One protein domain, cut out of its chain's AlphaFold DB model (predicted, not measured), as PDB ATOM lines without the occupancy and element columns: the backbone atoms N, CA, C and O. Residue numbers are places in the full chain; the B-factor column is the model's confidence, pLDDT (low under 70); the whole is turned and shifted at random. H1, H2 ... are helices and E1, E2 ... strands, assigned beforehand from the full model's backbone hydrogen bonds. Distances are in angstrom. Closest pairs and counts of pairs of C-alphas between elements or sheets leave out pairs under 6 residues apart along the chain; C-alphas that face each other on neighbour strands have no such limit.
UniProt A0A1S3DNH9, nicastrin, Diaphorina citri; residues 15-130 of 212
ATOM      1  N   HIS A  15      36.703   6.626  20.710       94.25
ATOM      2  CA  HIS A  15      35.812   6.507  19.556       94.25
ATOM      3  C   HIS A  15      36.574   6.758  18.254       94.25
ATOM      4  O   HIS A  15      36.430   6.004  17.290       94.25
ATOM      5  N   LEU A  16      37.416   7.793  18.229       93.00
ATOM      6  CA  LEU A  16      38.267   8.077  17.076       93.00
ATOM      7  C   LEU A  16      39.225   6.911  16.785       93.00
ATOM      8  O   LEU A  16      39.389   6.525  15.627       93.00
ATOM      9  N   VAL A  17      39.843   6.334  17.821       95.19
ATOM     10  CA  VAL A  17      40.767   5.200  17.662       95.19
ATOM     11  C   VAL A  17      40.047   3.959  17.129       95.19
ATOM     12  O   VAL A  17      40.574   3.305  16.225       95.19
ATOM     13  N   ASP A  18      38.852   3.643  17.639       96.00
ATOM     14  CA  ASP A  18      38.049   2.514  17.150       96.00
ATOM     15  C   ASP A  18      37.634   2.706  15.681       96.00
ATOM     16  O   ASP A  18      37.816   1.803  14.857       96.00
ATOM     17  N   GLU A  19      37.179   3.909  15.310       94.19
ATOM     18  CA  GLU A  19      36.814   4.222  13.925       94.19
ATOM     19  C   GLU A  19      38.026   4.132  12.987       94.19
ATOM     20  O   GLU A  19      37.949   3.504  11.924       94.19
ATOM     21  N   MET A  20      39.178   4.677  13.394       94.75
ATOM     22  CA  MET A  20      40.431   4.531  12.650       94.75
ATOM     23  C   MET A  20      40.783   3.053  12.456       94.75
ATOM     24  O   MET A  20      41.050   2.623  11.330       94.75
ATOM     25  N   LEU A  21      40.754   2.254  13.524       94.62
ATOM     26  CA  LEU A  21      41.100   0.836  13.464       94.62
ATOM     27  C   LEU A  21      40.163   0.065  12.527       94.62
ATOM     28  O   LEU A  21      40.624  -0.755  11.727       94.62
ATOM     29  N   TYR A  22      38.863   0.364  12.569       93.31
ATOM     30  CA  TYR A  22      37.882  -0.194  11.643       93.31
ATOM     31  C   TYR A  22      38.222   0.143  10.182       93.31
ATOM     32  O   TYR A  22      38.234  -0.751   9.326       93.31
ATOM     33  N   CYS A  23      38.547   1.406   9.899       92.44
ATOM     34  CA  CYS A  23      38.902   1.874   8.560       92.44
ATOM     35  C   CYS A  23      40.160   1.192   8.002       92.44
ATOM     36  O   CYS A  23      40.193   0.769   6.843       92.44
ATOM     37  N   TYR A  24      41.190   1.049   8.836       92.56
ATOM     38  CA  TYR A  24      42.453   0.429   8.448       92.56
ATOM     39  C   TYR A  24      42.344  -1.103   8.347       92.56
ATOM     40  O   TYR A  24      42.890  -1.710   7.427       92.56
ATOM     41  N   LEU A  25      41.650  -1.782   9.256       91.88
ATOM     42  CA  LEU A  25      41.705  -3.249   9.301       91.88
ATOM     43  C   LEU A  25      40.550  -3.938   8.578       91.88
ATOM     44  O   LEU A  25      40.718  -5.060   8.095       91.88
ATOM     45  N   LYS A  26      39.378  -3.302   8.510       90.31
ATOM     46  CA  LYS A  26      38.150  -3.969   8.064       90.31
ATOM     47  C   LYS A  26      37.626  -3.442   6.737       90.31
ATOM     48  O   LYS A  26      37.330  -4.252   5.858       90.31
ATOM     49  N   SER A  27      37.506  -2.126   6.575       88.94
ATOM     50  CA  SER A  27      36.949  -1.533   5.353       88.94
ATOM     51  C   SER A  27      37.505  -0.141   5.088       88.94
ATOM     52  O   SER A  27      37.267   0.768   5.875       88.94
ATOM     53  N   HIS A  28      38.131   0.059   3.923       87.12
ATOM     54  CA  HIS A  28      38.495   1.402   3.458       87.12
ATOM     55  C   HIS A  28      37.269   2.281   3.176       87.12
ATOM     56  O   HIS A  28      37.355   3.502   3.275       87.12
ATOM     57  N   ASN A  29      36.129   1.674   2.840       88.06
ATOM     58  CA  ASN A  29      34.859   2.371   2.669       88.06
ATOM     59  C   ASN A  29      34.174   2.545   4.035       88.06
ATOM     60  O   ASN A  29      33.190   1.871   4.349       88.06
ATOM     61  N   CYS A  30      34.777   3.370   4.886       89.56
ATOM     62  CA  CYS A  30      34.260   3.776   6.190       89.56
ATOM     63  C   CYS A  30      33.922   5.277   6.178       89.56
ATOM     64  O   CYS A  30      34.391   6.013   5.303       89.56
ATOM     65  N   THR A  31      33.129   5.740   7.147       89.56
ATOM     66  CA  THR A  31      32.681   7.139   7.227       89.56
ATOM     67  C   THR A  31      33.862   8.104   7.298       89.56
ATOM     68  O   THR A  31      33.967   8.961   6.420       89.56
ATOM     69  N   LEU A  32      34.791   7.897   8.240       91.19
ATOM     70  CA  LEU A  32      36.004   8.706   8.383       91.19
ATOM     71  C   LEU A  32      36.783   8.866   7.070       91.19
ATOM     72  O   LEU A  32      36.996   9.981   6.607       91.19
ATOM     73  N   PHE A  33      37.193   7.777   6.413       91.44
ATOM     74  CA  PHE A  33      37.972   7.902   5.174       91.44
ATOM     75  C   PHE A  33      37.171   8.502   4.025       91.44
ATOM     76  O   PHE A  33      37.721   9.291   3.263       91.44
ATOM     77  N   THR A  34      35.880   8.193   3.915       89.31
ATOM     78  CA  THR A  34      35.036   8.754   2.851       89.31
ATOM     79  C   THR A  34      34.833  10.260   3.030       89.31
ATOM     80  O   THR A  34      34.798  10.991   2.046       89.31
ATOM     81  N   GLN A  35      34.765  10.751   4.267       88.62
ATOM     82  CA  GLN A  35      34.732  12.186   4.570       88.62
ATOM     83  C   GLN A  35      36.040  12.902   4.195       88.62
ATOM     84  O   GLN A  35      36.013  14.041   3.725       88.62
ATOM     85  N   LEU A  36      37.183  12.232   4.364       89.12
ATOM     86  CA  LEU A  36      38.504  12.798   4.074       89.12
ATOM     87  C   LEU A  36      38.857  12.755   2.578       89.12
ATOM     88  O   LEU A  36      39.466  13.689   2.065       89.12
ATOM     89  N   THR A  37      38.498  11.681   1.867       85.06
ATOM     90  CA  THR A  37      38.893  11.469   0.458       85.06
ATOM     91  C   THR A  37      37.749  11.647  -0.542       85.06
ATOM     92  O   THR A  37      37.984  11.657  -1.751       85.06
ATOM     93  N   GLY A  38      36.507  11.769  -0.070       80.06
ATOM     94  CA  GLY A  38      35.284  11.867  -0.874       80.06
ATOM     95  C   GLY A  38      34.779  10.530  -1.427       80.06
ATOM     96  O   GLY A  38      33.572  10.345  -1.576       80.06
ATOM     97  N   HIS A  39      35.673   9.587  -1.731       75.56
ATOM     98  CA  HIS A  39      35.312   8.258  -2.215       75.56
ATOM     99  C   HIS A  39      36.407   7.234  -1.904       75.56
ATOM    100  O   HIS A  39      37.584   7.469  -2.184       75.56
ATOM    101  N   MET A  40      36.002   6.072  -1.393       78.31
ATOM    102  CA  MET A  40      36.869   4.913  -1.201       78.31
ATOM    103  C   MET A  40      36.220   3.679  -1.818       78.31
ATOM    104  O   MET A  40      35.038   3.408  -1.602       78.31
ATOM    105  N   ASP A  41      37.007   2.912  -2.573       77.00
ATOM    106  CA  ASP A  41      36.544   1.645  -3.131       77.00
ATOM    107  C   ASP A  41      36.172   0.681  -1.994       77.00
ATOM    108  O   ASP A  41      36.895   0.558  -1.001       77.00
ATOM    109  N   ASN A  42      35.075  -0.063  -2.161       75.56
ATOM    110  CA  ASN A  42      34.637  -1.091  -1.210       75.56
ATOM    111  C   ASN A  42      35.491  -2.367  -1.332       75.56
ATOM    112  O   ASN A  42      35.007  -3.450  -1.663       75.56
ATOM    113  N   THR A  43      36.793  -2.211  -1.133       75.12
ATOM    114  CA  THR A  43      37.788  -3.276  -1.190       75.12
ATOM    115  C   THR A  43      38.390  -3.487   0.189       75.12
ATOM    116  O   THR A  43      38.359  -2.607   1.053       75.12
ATOM    117  N   ARG A  44      38.930  -4.688   0.414       76.50
ATOM    118  CA  ARG A  44      39.682  -4.943   1.639       76.50
ATOM    119  C   ARG A  44      40.925  -4.053   1.671       76.50
ATOM    120  O   ARG A  44      41.570  -3.913   0.627       76.50
ATOM    121  N   PRO A  45      41.288  -3.528   2.849       80.62
ATOM    122  CA  PRO A  45      42.507  -2.766   3.004       80.62
ATOM    123  C   PRO A  45      43.740  -3.498   2.470       80.62
ATOM    124  O   PRO A  45      43.988  -4.653   2.815       80.62
ATOM    125  N   THR A  46      44.504  -2.822   1.614       84.12
ATOM    126  CA  THR A  46      45.817  -3.273   1.148       84.12
ATOM    127  C   THR A  46      46.856  -2.214   1.477       84.12
ATOM    128  O   THR A  46      46.655  -1.026   1.230       84.12
ATOM    129  N   TYR A  47      47.970  -2.675   2.034       88.88
ATOM    130  CA  TYR A  47      49.118  -1.858   2.438       88.88
ATOM    131  C   TYR A  47      50.321  -2.071   1.532       88.88
ATOM    132  O   TYR A  47      51.421  -1.595   1.807       88.88
ATOM    133  N   TYR A  48      50.121  -2.824   0.452       88.75
ATOM    134  CA  TYR A  48      51.147  -2.997  -0.549       88.75
ATOM    135  C   TYR A  48      51.438  -1.644  -1.206       88.75
ATOM    136  O   TYR A  48      50.538  -0.992  -1.732       88.75
ATOM    137  N   VAL A  49      52.702  -1.223  -1.160       86.25
ATOM    138  CA  VAL A  49      53.138   0.092  -1.659       86.25
ATOM    139  C   VAL A  49      52.949   0.242  -3.171       86.25
ATOM    140  O   VAL A  49      52.760   1.360  -3.653       86.25
ATOM    141  N   GLY A  50      52.967  -0.882  -3.897       82.31
ATOM    142  CA  GLY A  50      52.829  -0.943  -5.347       82.31
ATOM    143  C   GLY A  50      53.881  -0.142  -6.110       82.31
ATOM    144  O   GLY A  50      54.811   0.450  -5.554       82.31
ATOM    145  N   ILE A  51      53.691  -0.079  -7.422       81.94
ATOM    146  CA  ILE A  51      54.426   0.829  -8.305       81.94
ATOM    147  C   ILE A  51      53.879   2.263  -8.227       81.94
ATOM    148  O   ILE A  51      52.845   2.536  -7.612       81.94
ATOM    149  N   LYS A  52      54.600   3.217  -8.823       73.38
ATOM    150  CA  LYS A  52      54.281   4.654  -8.767       73.38
ATOM    151  C   LYS A  52      52.872   4.991  -9.277       73.38
ATOM    152  O   LYS A  52      52.199   5.806  -8.660       73.38
ATOM    153  N   ASP A  53      52.422   4.335 -10.343       67.56
ATOM    154  CA  ASP A  53      51.154   4.654 -11.021       67.56
ATOM    155  C   ASP A  53      49.930   3.937 -10.424       67.56
ATOM    156  O   ASP A  53      48.801   4.112 -10.886       67.56
ATOM    157  N   TYR A  54      50.129   3.121  -9.386       72.06
ATOM    158  CA  TYR A  54      49.026   2.495  -8.668       72.06
ATOM    159  C   TYR A  54      48.328   3.523  -7.768       72.06
ATOM    160  O   TYR A  54      48.985   4.300  -7.075       72.06
ATOM    161  N   LYS A  55      46.989   3.534  -7.745       69.88
ATOM    162  CA  LYS A  55      46.223   4.463  -6.901       69.88
ATOM    163  C   LYS A  55      46.409   4.121  -5.420       69.88
ATOM    164  O   LYS A  55      45.943   3.089  -4.948       69.88
ATOM    165  N   ARG A  56      47.056   5.013  -4.666       75.75
ATOM    166  CA  ARG A  56      47.374   4.822  -3.237       75.75
ATOM    167  C   ARG A  56      46.357   5.510  -2.335       75.75
ATOM    168  O   ARG A  56      46.704   6.411  -1.575       75.75
ATOM    169  N   TYR A  57      45.106   5.065  -2.401       82.19
ATOM    170  CA  TYR A  57      44.016   5.643  -1.608       82.19
ATOM    171  C   TYR A  57      44.335   5.702  -0.108       82.19
ATOM    172  O   TYR A  57      44.050   6.704   0.539       82.19
ATOM    173  N   ILE A  58      44.996   4.670   0.428       87.69
ATOM    174  CA  ILE A  58      45.348   4.604   1.849       87.69
ATOM    175  C   ILE A  58      46.400   5.639   2.257       87.69
ATOM    176  O   ILE A  58      46.280   6.233   3.321       87.69
ATOM    177  N   VAL A  59      47.397   5.914   1.407       89.56
ATOM    178  CA  VAL A  59      48.434   6.921   1.689       89.56
ATOM    179  C   VAL A  59      47.802   8.308   1.722       89.56
ATOM    180  O   VAL A  59      48.035   9.064   2.663       89.56
ATOM    181  N   THR A  60      46.945   8.611   0.743       89.00
ATOM    182  CA  THR A  60      46.192   9.867   0.704       89.00
ATOM    183  C   THR A  60      45.282  10.006   1.923       89.00
ATOM    184  O   THR A  60      45.343  11.026   2.601       89.00
ATOM    185  N   ALA A  61      44.493   8.978   2.253       91.56
ATOM    186  CA  ALA A  61      43.612   8.994   3.420       91.56
ATOM    187  C   ALA A  61      44.387   9.188   4.729       91.56
ATOM    188  O   ALA A  61      43.990  10.000   5.555       91.56
ATOM    189  N   THR A  62      45.525   8.504   4.887       93.56
ATOM    190  CA  THR A  62      46.398   8.634   6.064       93.56
ATOM    191  C   THR A  62      46.957  10.050   6.188       93.56
ATOM    192  O   THR A  62      46.929  10.628   7.271       93.56
ATOM    193  N   GLY A  63      47.440  10.633   5.086       93.38
ATOM    194  CA  GLY A  63      47.982  11.992   5.100       93.38
ATOM    195  C   GLY A  63      46.914  13.051   5.376       93.38
ATOM    196  O   GLY A  63      47.145  13.945   6.186       93.38
ATOM    197  N   ILE A  64      45.721  12.920   4.789       92.88
ATOM    198  CA  ILE A  64      44.608  13.842   5.061       92.88
ATOM    199  C   ILE A  64      44.074  13.646   6.488       92.88
ATOM    200  O   ILE A  64      43.739  14.628   7.143       92.88
ATOM    201  N   LEU A  65      44.040  12.417   7.015       94.88
ATOM    202  CA  LEU A  65      43.694  12.166   8.417       94.88
ATOM    203  C   LEU A  65      44.691  12.854   9.352       94.88
ATOM    204  O   LEU A  65      44.276  13.571  10.256       94.88
ATOM    205  N   LEU A  66      45.994  12.690   9.108       95.44
ATOM    206  CA  LEU A  66      47.028  13.375   9.880       95.44
ATOM    207  C   LEU A  66      46.855  14.895   9.803       95.44
ATOM    208  O   LEU A  66      46.955  15.577  10.822       95.44
ATOM    209  N   ALA A  67      46.548  15.425   8.618       93.75
ATOM    210  CA  ALA A  67      46.263  16.842   8.442       93.75
ATOM    211  C   ALA A  67      45.027  17.278   9.237       93.75
ATOM    212  O   ALA A  67      45.058  18.311   9.891       93.75
ATOM    213  N   ASN A  68      43.967  16.474   9.249       93.44
ATOM    214  CA  ASN A  68      42.757  16.784   9.997       93.44
ATOM    215  C   ASN A  68      42.992  16.790  11.516       93.44
ATOM    216  O   ASN A  68      42.451  17.644  12.209       93.44
ATOM    217  N   LEU A  69      43.820  15.868  12.017       93.12
ATOM    218  CA  LEU A  69      44.143  15.750  13.443       93.12
ATOM    219  C   LEU A  69      45.137  16.809  13.935       93.12
ATOM    220  O   LEU A  69      45.088  17.191  15.097       93.12
ATOM    221  N   THR A  70      46.051  17.266  13.076       93.12
ATOM    222  CA  THR A  70      47.117  18.216  13.462       93.12
ATOM    223  C   THR A  70      46.882  19.639  12.967       93.12
ATOM    224  O   THR A  70      47.531  20.579  13.423       93.12
ATOM    225  N   GLY A  71      45.985  19.808  12.000       92.00
ATOM    226  CA  GLY A  71      45.688  21.078  11.367       92.00
ATOM    227  C   GLY A  71      44.697  21.930  12.149       92.00
ATOM    228  O   GLY A  71      44.069  21.512  13.118       92.00
ATOM    229  N   THR A  72      44.538  23.156  11.676       93.56
ATOM    230  CA  THR A  72      43.627  24.152  12.237       93.56
ATOM    231  C   THR A  72      42.488  24.419  11.264       93.56
ATOM    232  O   THR A  72      42.694  24.553  10.057       93.56
ATOM    233  N   VAL A  73      41.265  24.480  11.786       93.69
ATOM    234  CA  VAL A  73      40.079  24.802  10.987       93.69
ATOM    235  C   VAL A  73      40.097  26.288  10.634       93.69
ATOM    236  O   VAL A  73      40.278  27.134  11.510       93.69
ATOM    237  N   THR A  74      39.898  26.615   9.359       92.44
ATOM    238  CA  THR A  74      39.823  27.996   8.869       92.44
ATOM    239  C   THR A  74      38.402  28.355   8.440       92.44
ATOM    240  O   THR A  74      37.588  27.494   8.107       92.44
ATOM    241  N   ASN A  75      38.092  29.653   8.429       90.94
ATOM    242  CA  ASN A  75      36.789  30.180   8.015       90.94
ATOM    243  C   ASN A  75      36.734  30.456   6.500       90.94
ATOM    244  O   ASN A  75      36.328  31.535   6.074       90.94
ATOM    245  N   MET A  76      37.233  29.518   5.695       90.75
ATOM    246  CA  MET A  76      37.269  29.632   4.235       90.75
ATOM    247  C   MET A  76      36.131  28.830   3.617       90.75
ATOM    248  O   MET A  76      35.800  27.732   4.077       90.75
ATOM    249  N   THR A  77      35.561  29.349   2.537       92.50
ATOM    250  CA  THR A  77      34.621  28.602   1.701       92.50
ATOM    251  C   THR A  77      35.339  27.477   0.949       92.50
ATOM    252  O   THR A  77      36.565  27.449   0.820       92.50
ATOM    253  N   LYS A  78      34.567  26.528   0.415       90.31
ATOM    254  CA  LYS A  78      35.102  25.404  -0.364       90.31
ATOM    255  C   LYS A  78      35.936  25.857  -1.561       90.31
ATOM    256  O   LYS A  78      36.961  25.242  -1.848       90.31
ATOM    257  N   ASP A  79      35.504  26.906  -2.252       91.88
ATOM    258  CA  ASP A  79      36.179  27.386  -3.458       91.88
ATOM    259  C   ASP A  79      37.473  28.131  -3.121       91.88
ATOM    260  O   ASP A  79      38.493  27.894  -3.765       91.88
ATOM    261  N   GLU A  80      37.478  28.926  -2.048       93.06
ATOM    262  CA  GLU A  80      38.698  29.552  -1.519       93.06
ATOM    263  C   GLU A  80      39.705  28.495  -1.049       93.06
ATOM    264  O   GLU A  80      40.884  28.558  -1.392       93.06
ATOM    265  N   CYS A  81      39.241  27.470  -0.328       91.38
ATOM    266  CA  CYS A  81      40.097  26.378   0.133       91.38
ATOM    267  C   CYS A  81      40.735  25.618  -1.037       91.38
ATOM    268  O   CYS A  81      41.924  25.301  -1.020       91.38
ATOM    269  N   LYS A  82      39.952  25.346  -2.088       90.69
ATOM    270  CA  LYS A  82      40.457  24.719  -3.315       90.69
ATOM    271  C   LYS A  82      41.445  25.613  -4.061       90.69
ATOM    272  O   LYS A  82      42.354  25.079  -4.692       90.69
ATOM    273  N   ALA A  83      41.265  26.932  -4.028       90.81
ATOM    274  CA  ALA A  83      42.209  27.860  -4.636       90.81
ATOM    275  C   ALA A  83      43.575  27.794  -3.934       90.81
ATOM    276  O   ALA A  83      44.585  27.639  -4.619       90.81
ATOM    277  N   GLU A  84      43.606  27.796  -2.596       89.00
ATOM    278  CA  GLU A  84      44.861  27.643  -1.839       89.00
ATOM    279  C   GLU A  84      45.469  26.242  -1.985       89.00
ATOM    280  O   GLU A  84      46.676  26.113  -2.151       89.00
ATOM    281  N   MET A  85      44.656  25.179  -2.014       86.94
ATOM    282  CA  MET A  85      45.149  23.808  -2.226       86.94
ATOM    283  C   MET A  85      45.878  23.643  -3.572       86.94
ATOM    284  O   MET A  85      46.814  22.854  -3.678       86.94
ATOM    285  N   ASN A  86      45.450  24.371  -4.607       84.31
ATOM    286  CA  ASN A  86      46.068  24.334  -5.937       84.31
ATOM    287  C   ASN A  86      47.189  25.369  -6.110       84.31
ATOM    288  O   ASN A  86      47.765  25.481  -7.197       84.31
ATOM    289  N   ARG A  87      47.484  26.155  -5.071       81.88
ATOM    290  CA  ARG A  87      48.495  27.198  -5.136       81.88
ATOM    291  C   ARG A  87      49.881  26.565  -5.164       81.88
ATOM    292  O   ARG A  87      50.265  25.806  -4.281       81.88
ATOM    293  N   ILE A  88      50.648  26.900  -6.194       70.31
ATOM    294  CA  ILE A  88      52.047  26.494  -6.296       70.31
ATOM    295  C   ILE A  88      52.868  27.532  -5.537       70.31
ATOM    296  O   ILE A  88      52.971  28.681  -5.966       70.31
ATOM    297  N   TYR A  89      53.429  27.131  -4.401       68.06
ATOM    298  CA  TYR A  89      54.369  27.958  -3.656       68.06
ATOM    299  C   TYR A  89      55.753  27.923  -4.310       68.06
ATOM    300  O   TYR A  89      56.223  26.874  -4.758       68.06
ATOM    301  N   GLU A  90      56.415  29.080  -4.370       61.00
ATOM    302  CA  GLU A  90      57.784  29.163  -4.870       61.00
ATOM    303  C   GLU A  90      58.756  28.486  -3.885       61.00
ATOM    304  O   GLU A  90      58.677  28.739  -2.673       61.00
ATOM    305  N   PRO A  91      59.698  27.654  -4.374       55.62
ATOM    306  CA  PRO A  91      60.702  27.023  -3.525       55.62
ATOM    307  C   PRO A  91      61.499  28.076  -2.739       55.62
ATOM    308  O   PRO A  91      62.115  28.957  -3.332       55.62
ATOM    309  N   GLY A  92      61.515  27.974  -1.406       54.06
ATOM    310  CA  GLY A  92      62.268  28.885  -0.530       54.06
ATOM    311  C   GLY A  92      61.451  30.020   0.098       54.06
ATOM    312  O   GLY A  92      62.002  30.796   0.877       54.06
ATOM    313  N   THR A  93      60.148  30.099  -0.177       58.81
ATOM    314  CA  THR A  93      59.229  30.948   0.595       58.81
ATOM    315  C   THR A  93      58.807  30.244   1.892       58.81
ATOM    316  O   THR A  93      58.673  29.026   1.940       58.81
ATOM    317  N   SER A  94      58.647  30.996   2.985       55.88
ATOM    318  CA  SER A  94      58.397  30.457   4.335       55.88
ATOM    319  C   SER A  94      56.983  29.903   4.557       55.88
ATOM    320  O   SER A  94      56.667  29.478   5.668       55.88
ATOM    321  N   ASP A  95      56.118  29.940   3.544       64.06
ATOM    322  CA  ASP A  95      54.709  29.569   3.668       64.06
ATOM    323  C   ASP A  95      54.487  28.114   3.227       64.06
ATOM    324  O   ASP A  95      53.874  27.827   2.208       64.06
ATOM    325  N   ASN A  96      55.027  27.170   4.005       69.62
ATOM    326  CA  ASN A  96      54.862  25.722   3.789       69.62
ATOM    327  C   ASN A  96      53.502  25.218   4.312       69.62
ATOM    328  O   ASN A  96      53.436  24.220   5.034       69.62
ATOM    329  N   GLN A  97      52.426  25.950   4.031       83.75
ATOM    330  CA  GLN A  97      51.088  25.625   4.515       83.75
ATOM    331  C   GLN A  97      50.303  24.888   3.441       83.75
ATOM    332  O   GLN A  97      50.205  25.339   2.303       83.75
ATOM    333  N   ASN A  98      49.701  23.773   3.834       88.56
ATOM    334  CA  ASN A  98      48.816  22.992   2.990       88.56
ATOM    335  C   ASN A  98      47.373  23.153   3.463       88.56
ATOM    336  O   ASN A  98      47.103  23.348   4.651       88.56
ATOM    337  N   TYR A  99      46.445  23.053   2.518       91.81
ATOM    338  CA  TYR A  99      45.017  23.205   2.762       91.81
ATOM    339  C   TYR A  99      44.271  21.990   2.221       91.81
ATOM    340  O   TYR A  99      44.472  21.597   1.073       91.81
ATOM    341  N   TYR A 100      43.395  21.407   3.038       91.69
ATOM    342  CA  TYR A 100      42.486  20.340   2.618       91.69
ATOM    343  C   TYR A 100      41.047  20.702   2.962       91.69
ATOM    344  O   TYR A 100      40.759  21.164   4.063       91.69
ATOM    345  N   TRP A 101      40.128  20.461   2.029       91.62
ATOM    346  CA  TRP A 101      38.698  20.559   2.301       91.62
ATOM    347  C   TRP A 101      38.190  19.235   2.871       91.62
ATOM    348  O   TRP A 101      38.151  18.234   2.153       91.62
ATOM    349  N   ILE A 102      37.787  19.234   4.140       90.56
ATOM    350  CA  ILE A 102      37.260  18.054   4.827       90.56
ATOM    351  C   ILE A 102      35.737  18.095   4.793       90.56
ATOM    352  O   ILE A 102      35.121  19.084   5.197       90.56
ATOM    353  N   VAL A 103      35.117  17.026   4.298       89.81
ATOM    354  CA  VAL A 103      33.658  16.930   4.193       89.81
ATOM    355  C   VAL A 103      33.092  16.447   5.522       89.81
ATOM    356  O   VAL A 103      33.505  15.414   6.034       89.81
ATOM    357  N   THR A 104      32.109  17.153   6.073       86.12
ATOM    358  CA  THR A 104      31.413  16.711   7.294       86.12
ATOM    359  C   THR A 104      30.196  15.860   6.961       86.12
ATOM    360  O   THR A 104      29.907  14.881   7.646       86.12
ATOM    361  N   ASN A 105      29.502  16.191   5.869       82.88
ATOM    362  CA  ASN A 105      28.354  15.437   5.392       82.88
ATOM    363  C   ASN A 105      28.403  15.266   3.871       82.88
ATOM    364  O   ASN A 105      28.318  16.229   3.119       82.88
ATOM    365  N   ILE A 106      28.502  14.013   3.426       79.19
ATOM    366  CA  ILE A 106      28.624  13.647   2.010       79.19
ATOM    367  C   ILE A 106      27.334  13.944   1.227       79.19
ATOM    368  O   ILE A 106      27.389  14.150   0.017       79.19
ATOM    369  N   THR A 107      26.171  13.984   1.888       81.50
ATOM    370  CA  THR A 107      24.879  14.204   1.214       81.50
ATOM    371  C   THR A 107      24.538  15.677   1.021       81.50
ATOM    372  O   THR A 107      23.666  15.996   0.214       81.50
ATOM    373  N   VAL A 108      25.213  16.575   1.741       82.81
ATOM    374  CA  VAL A 108      24.944  18.012   1.698       82.81
ATOM    375  C   VAL A 108      26.046  18.702   0.910       82.81
ATOM    376  O   VAL A 108      27.227  18.652   1.258       82.81
ATOM    377  N   GLU A 109      25.655  19.381  -0.163       75.50
ATOM    378  CA  GLU A 109      26.595  20.161  -0.951       75.50
ATOM    379  C   GLU A 109      27.220  21.269  -0.089       75.50
ATOM    380  O   GLU A 109      26.533  21.990   0.628       75.50
ATOM    381  N   ASN A 110      28.549  21.378  -0.147       76.88
ATOM    382  CA  ASN A 110      29.355  22.340   0.614       76.88
ATOM    383  C   ASN A 110      29.342  22.164   2.144       76.88
ATOM    384  O   ASN A 110      29.850  23.033   2.849       76.88
ATOM    385  N   ALA A 111      28.869  21.027   2.666       87.00
ATOM    386  CA  ALA A 111      29.040  20.691   4.077       87.00
ATOM    387  C   ALA A 111      30.471  20.210   4.357       87.00
ATOM    388  O   ALA A 111      30.837  19.058   4.108       87.00
ATOM    389  N   GLY A 112      31.296  21.115   4.868       90.56
ATOM    390  CA  GLY A 112      32.679  20.831   5.213       90.56
ATOM    391  C   GLY A 112      33.385  22.047   5.786       90.56
ATOM    392  O   GLY A 112      32.770  23.092   6.001       90.56
ATOM    393  N   TYR A 113      34.676  21.893   6.028       92.81
ATOM    394  CA  TYR A 113      35.541  22.978   6.465       92.81
ATOM    395  C   TYR A 113      36.911  22.866   5.809       92.81
ATOM    396  O   TYR A 113      37.352  21.788   5.404       92.81
ATOM    397  N   CYS A 114      37.595  24.001   5.716       93.31
ATOM    398  CA  CYS A 114      38.965  24.035   5.246       93.31
ATOM    399  C   CYS A 114      39.919  23.818   6.424       93.31
ATOM    400  O   CYS A 114      39.798  24.459   7.469       93.31
ATOM    401  N   ASN A 115      40.852  22.889   6.265       93.56
ATOM    402  CA  ASN A 115      41.856  22.550   7.258       93.56
ATOM    403  C   ASN A 115      43.232  23.014   6.774       93.56
ATOM    404  O   ASN A 115      43.730  22.540   5.751       93.56
ATOM    405  N   LYS A 116      43.840  23.918   7.539       93.25
ATOM    406  CA  LYS A 116      45.196  24.422   7.342       93.25
ATOM    407  C   LYS A 116      46.186  23.583   8.142       93.25
ATOM    408  O   LYS A 116      46.087  23.514   9.367       93.25
ATOM    409  N   ASN A 117      47.164  22.994   7.469       92.06
ATOM    410  CA  ASN A 117      48.088  22.023   8.048       92.06
ATOM    411  C   ASN A 117      49.506  22.150   7.466       92.06
ATOM    412  O   ASN A 117      49.761  22.940   6.560       92.06
ATOM    413  N   LEU A 118      50.432  21.360   8.011       91.19
ATOM    414  CA  LEU A 118      51.837  21.283   7.585       91.19
ATOM    415  C   LEU A 118      52.191  19.907   6.996       91.19
ATOM    416  O   LEU A 118      53.366  19.581   6.824       91.19
ATOM    417  N   VAL A 119      51.191  19.061   6.737       90.56
ATOM    418  CA  VAL A 119      51.419  17.690   6.275       90.56
ATOM    419  C   VAL A 119      51.800  17.722   4.808       90.56
ATOM    420  O   VAL A 119      51.062  18.264   3.993       90.56
ATOM    421  N   ASN A 120      52.936  17.120   4.462       88.69
ATOM    422  CA  ASN A 120      53.424  17.064   3.090       88.69
ATOM    423  C   ASN A 120      53.727  15.622   2.664       88.69
ATOM    424  O   ASN A 120      54.150  14.795   3.474       88.69
ATOM    425  N   PHE A 121      53.543  15.335   1.378       87.19
ATOM    426  CA  PHE A 121      53.857  14.041   0.788       87.19
ATOM    427  C   PHE A 121      55.229  14.087   0.122       87.19
ATOM    428  O   PHE A 121      55.501  14.936  -0.723       87.19
ATOM    429  N   THR A 122      56.089  13.132   0.465       88.56
ATOM    430  CA  THR A 122      57.415  12.983  -0.140       88.56
ATOM    431  C   THR A 122      57.520  11.662  -0.888       88.56
ATOM    432  O   THR A 122      56.861  10.669  -0.569       88.56
ATOM    433  N   ALA A 123      58.344  11.643  -1.936       88.81
ATOM    434  CA  ALA A 123      58.582  10.430  -2.699       88.81
ATOM    435  C   ALA A 123      59.447   9.453  -1.886       88.81
ATOM    436  O   ALA A 123      60.627   9.699  -1.656       88.81
ATOM    437  N   ALA A 124      58.866   8.319  -1.495       90.12
ATOM    438  CA  ALA A 124      59.592   7.213  -0.879       90.12
ATOM    439  C   ALA A 124      60.089   6.246  -1.966       90.12
ATOM    440  O   ALA A 124      59.434   5.251  -2.284       90.12
ATOM    441  N   VAL A 125      61.230   6.570  -2.574       91.44
ATOM    442  CA  VAL A 125      61.916   5.729  -3.568       91.44
ATOM    443  C   VAL A 125      63.317   5.431  -3.057       91.44
ATOM    444  O   VAL A 125      63.961   6.291  -2.459       91.44
ATOM    445  N   SER A 126      63.790   4.203  -3.266       93.19
ATOM    446  CA  SER A 126      65.137   3.835  -2.837       93.19
ATOM    447  C   SER A 126      66.202   4.670  -3.559       93.19
ATOM    448  O   SER A 126      66.131   4.793  -4.787       93.19
ATOM    449  N   PRO A 127      67.237   5.156  -2.846       94.88
ATOM    450  CA  PRO A 127      68.351   5.875  -3.460       94.88
ATOM    451  C   PRO A 127      69.105   5.071  -4.525       94.88
ATOM    452  O   PRO A 127      69.723   5.659  -5.409       94.88
ATOM    453  N   ALA A 128      69.008   3.734  -4.492       94.94
ATOM    454  CA  ALA A 128      69.536   2.860  -5.542       94.94
ATOM    455  C   ALA A 128      69.070   3.271  -6.951       94.94
ATOM    456  O   ALA A 128      69.793   3.067  -7.920       94.94
ATOM    457  N   PHE A 129      67.869   3.853  -7.065       93.00
ATOM    458  CA  PHE A 129      67.274   4.277  -8.334       93.00
ATOM    459  C   PHE A 129      67.507   5.757  -8.668       93.00
ATOM    460  O   PHE A 129      67.113   6.193  -9.747       93.00
ATOM    461  N   THR A 130      68.099   6.540  -7.761       93.44
ATOM    462  CA  THR A 130      68.344   7.982  -7.957       93.44
ATOM    463  C   THR A 130      69.824   8.329  -8.068       93.44
ATOM    464  O   THR A 130      70.154   9.407  -8.548       93.44
TER     465      THR A 130
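This is residues 15 to 130 of the 212 residues of the protein "nicastrin" of Diaphorina citri (UniProt A0A1S3DNH9). A small three-stranded antiparallel sheet, mostly the hairpin E2 and E3 with short E1 at its edge, has H3 crossing one face and H4 running along the other. H2 packs on H3 and H1 packs on H2, while the last stretch, residues 118 to 130, reaches far from the core. The printed part has 116 residues in the order H1, H2, H3, E1, H4, E2, E3, with the sheet ordered E1, E3, E2; the class is mixed, helices and strands, with 55 residues in named elements, under half. It is compact, with a radius of gyration of the C-alphas of 15.5 A and spans of 45 by 37 by 23 A.

Start with H1, residues 15 to 25, which touches H2, residues 31 to 37, closest at the C-alphas of Cys 23 and Phe 33, 7.0 A apart; their steep tilt of 69 degrees is only just short of about perpendicular. H2 touches H3, residues 57 to 70, about perpendicular at 81 degrees; H3 touches it with residues 60 to 65 alone, closest at the C-alphas of Phe 33 and Ala 61, 6.0 A apart. Next come E1, residues 72 to 74, H4, residues 78 to 85, E2, residues 98 to 103, and E3, residues 112 to 117. E1 and E3 are antiparallel, with N 72 and O 116 within hydrogen-bond range at 2.8 A; in the hairpin of E2 and E3, also antiparallel, look at N 115 and O 100, 2.8 A. H3 runs across the strands at a height over the sheet of 10.5 A, at 83 degrees to E2 on the local plane. H4, on the opposite face, runs along them at a height of 8.2 A; its closest C-alpha to E2 is that of Met 85, 5.0 A from that of Tyr 99. These make three layers, helices on both faces of a sheet. E1, H4 and E2 form a split strand-helix-strand unit, two strands of one sheet that are not neighbours, joined through a helix, with E3 between them in the sheet; its crossover is right-handed. H2 only grazes the sheet, with residues 32 to 37. Every O i to N i+4 pair is within range in H1, H2, H3 and H4.

Find C-alpha 15 at (35.812, 6.507, 19.556), where H1 begins its 15.3 A. H2 covers 10.2 A, H3 19.9 A, E1 6.4 A and H4 10.3 A. E2 runs 16.4 A, and E3 15.7 A to C-alpha 117 at (48.088, 22.023, 8.048).

The C-alphas of Val 108 and Ala 128 are the farthest apart, 47.6 A. The printed part has no cut; the links H2 to H3 and H4 to E2 are long. Look for pLDDT under 70 at residues 53, 55 and 89 to 96.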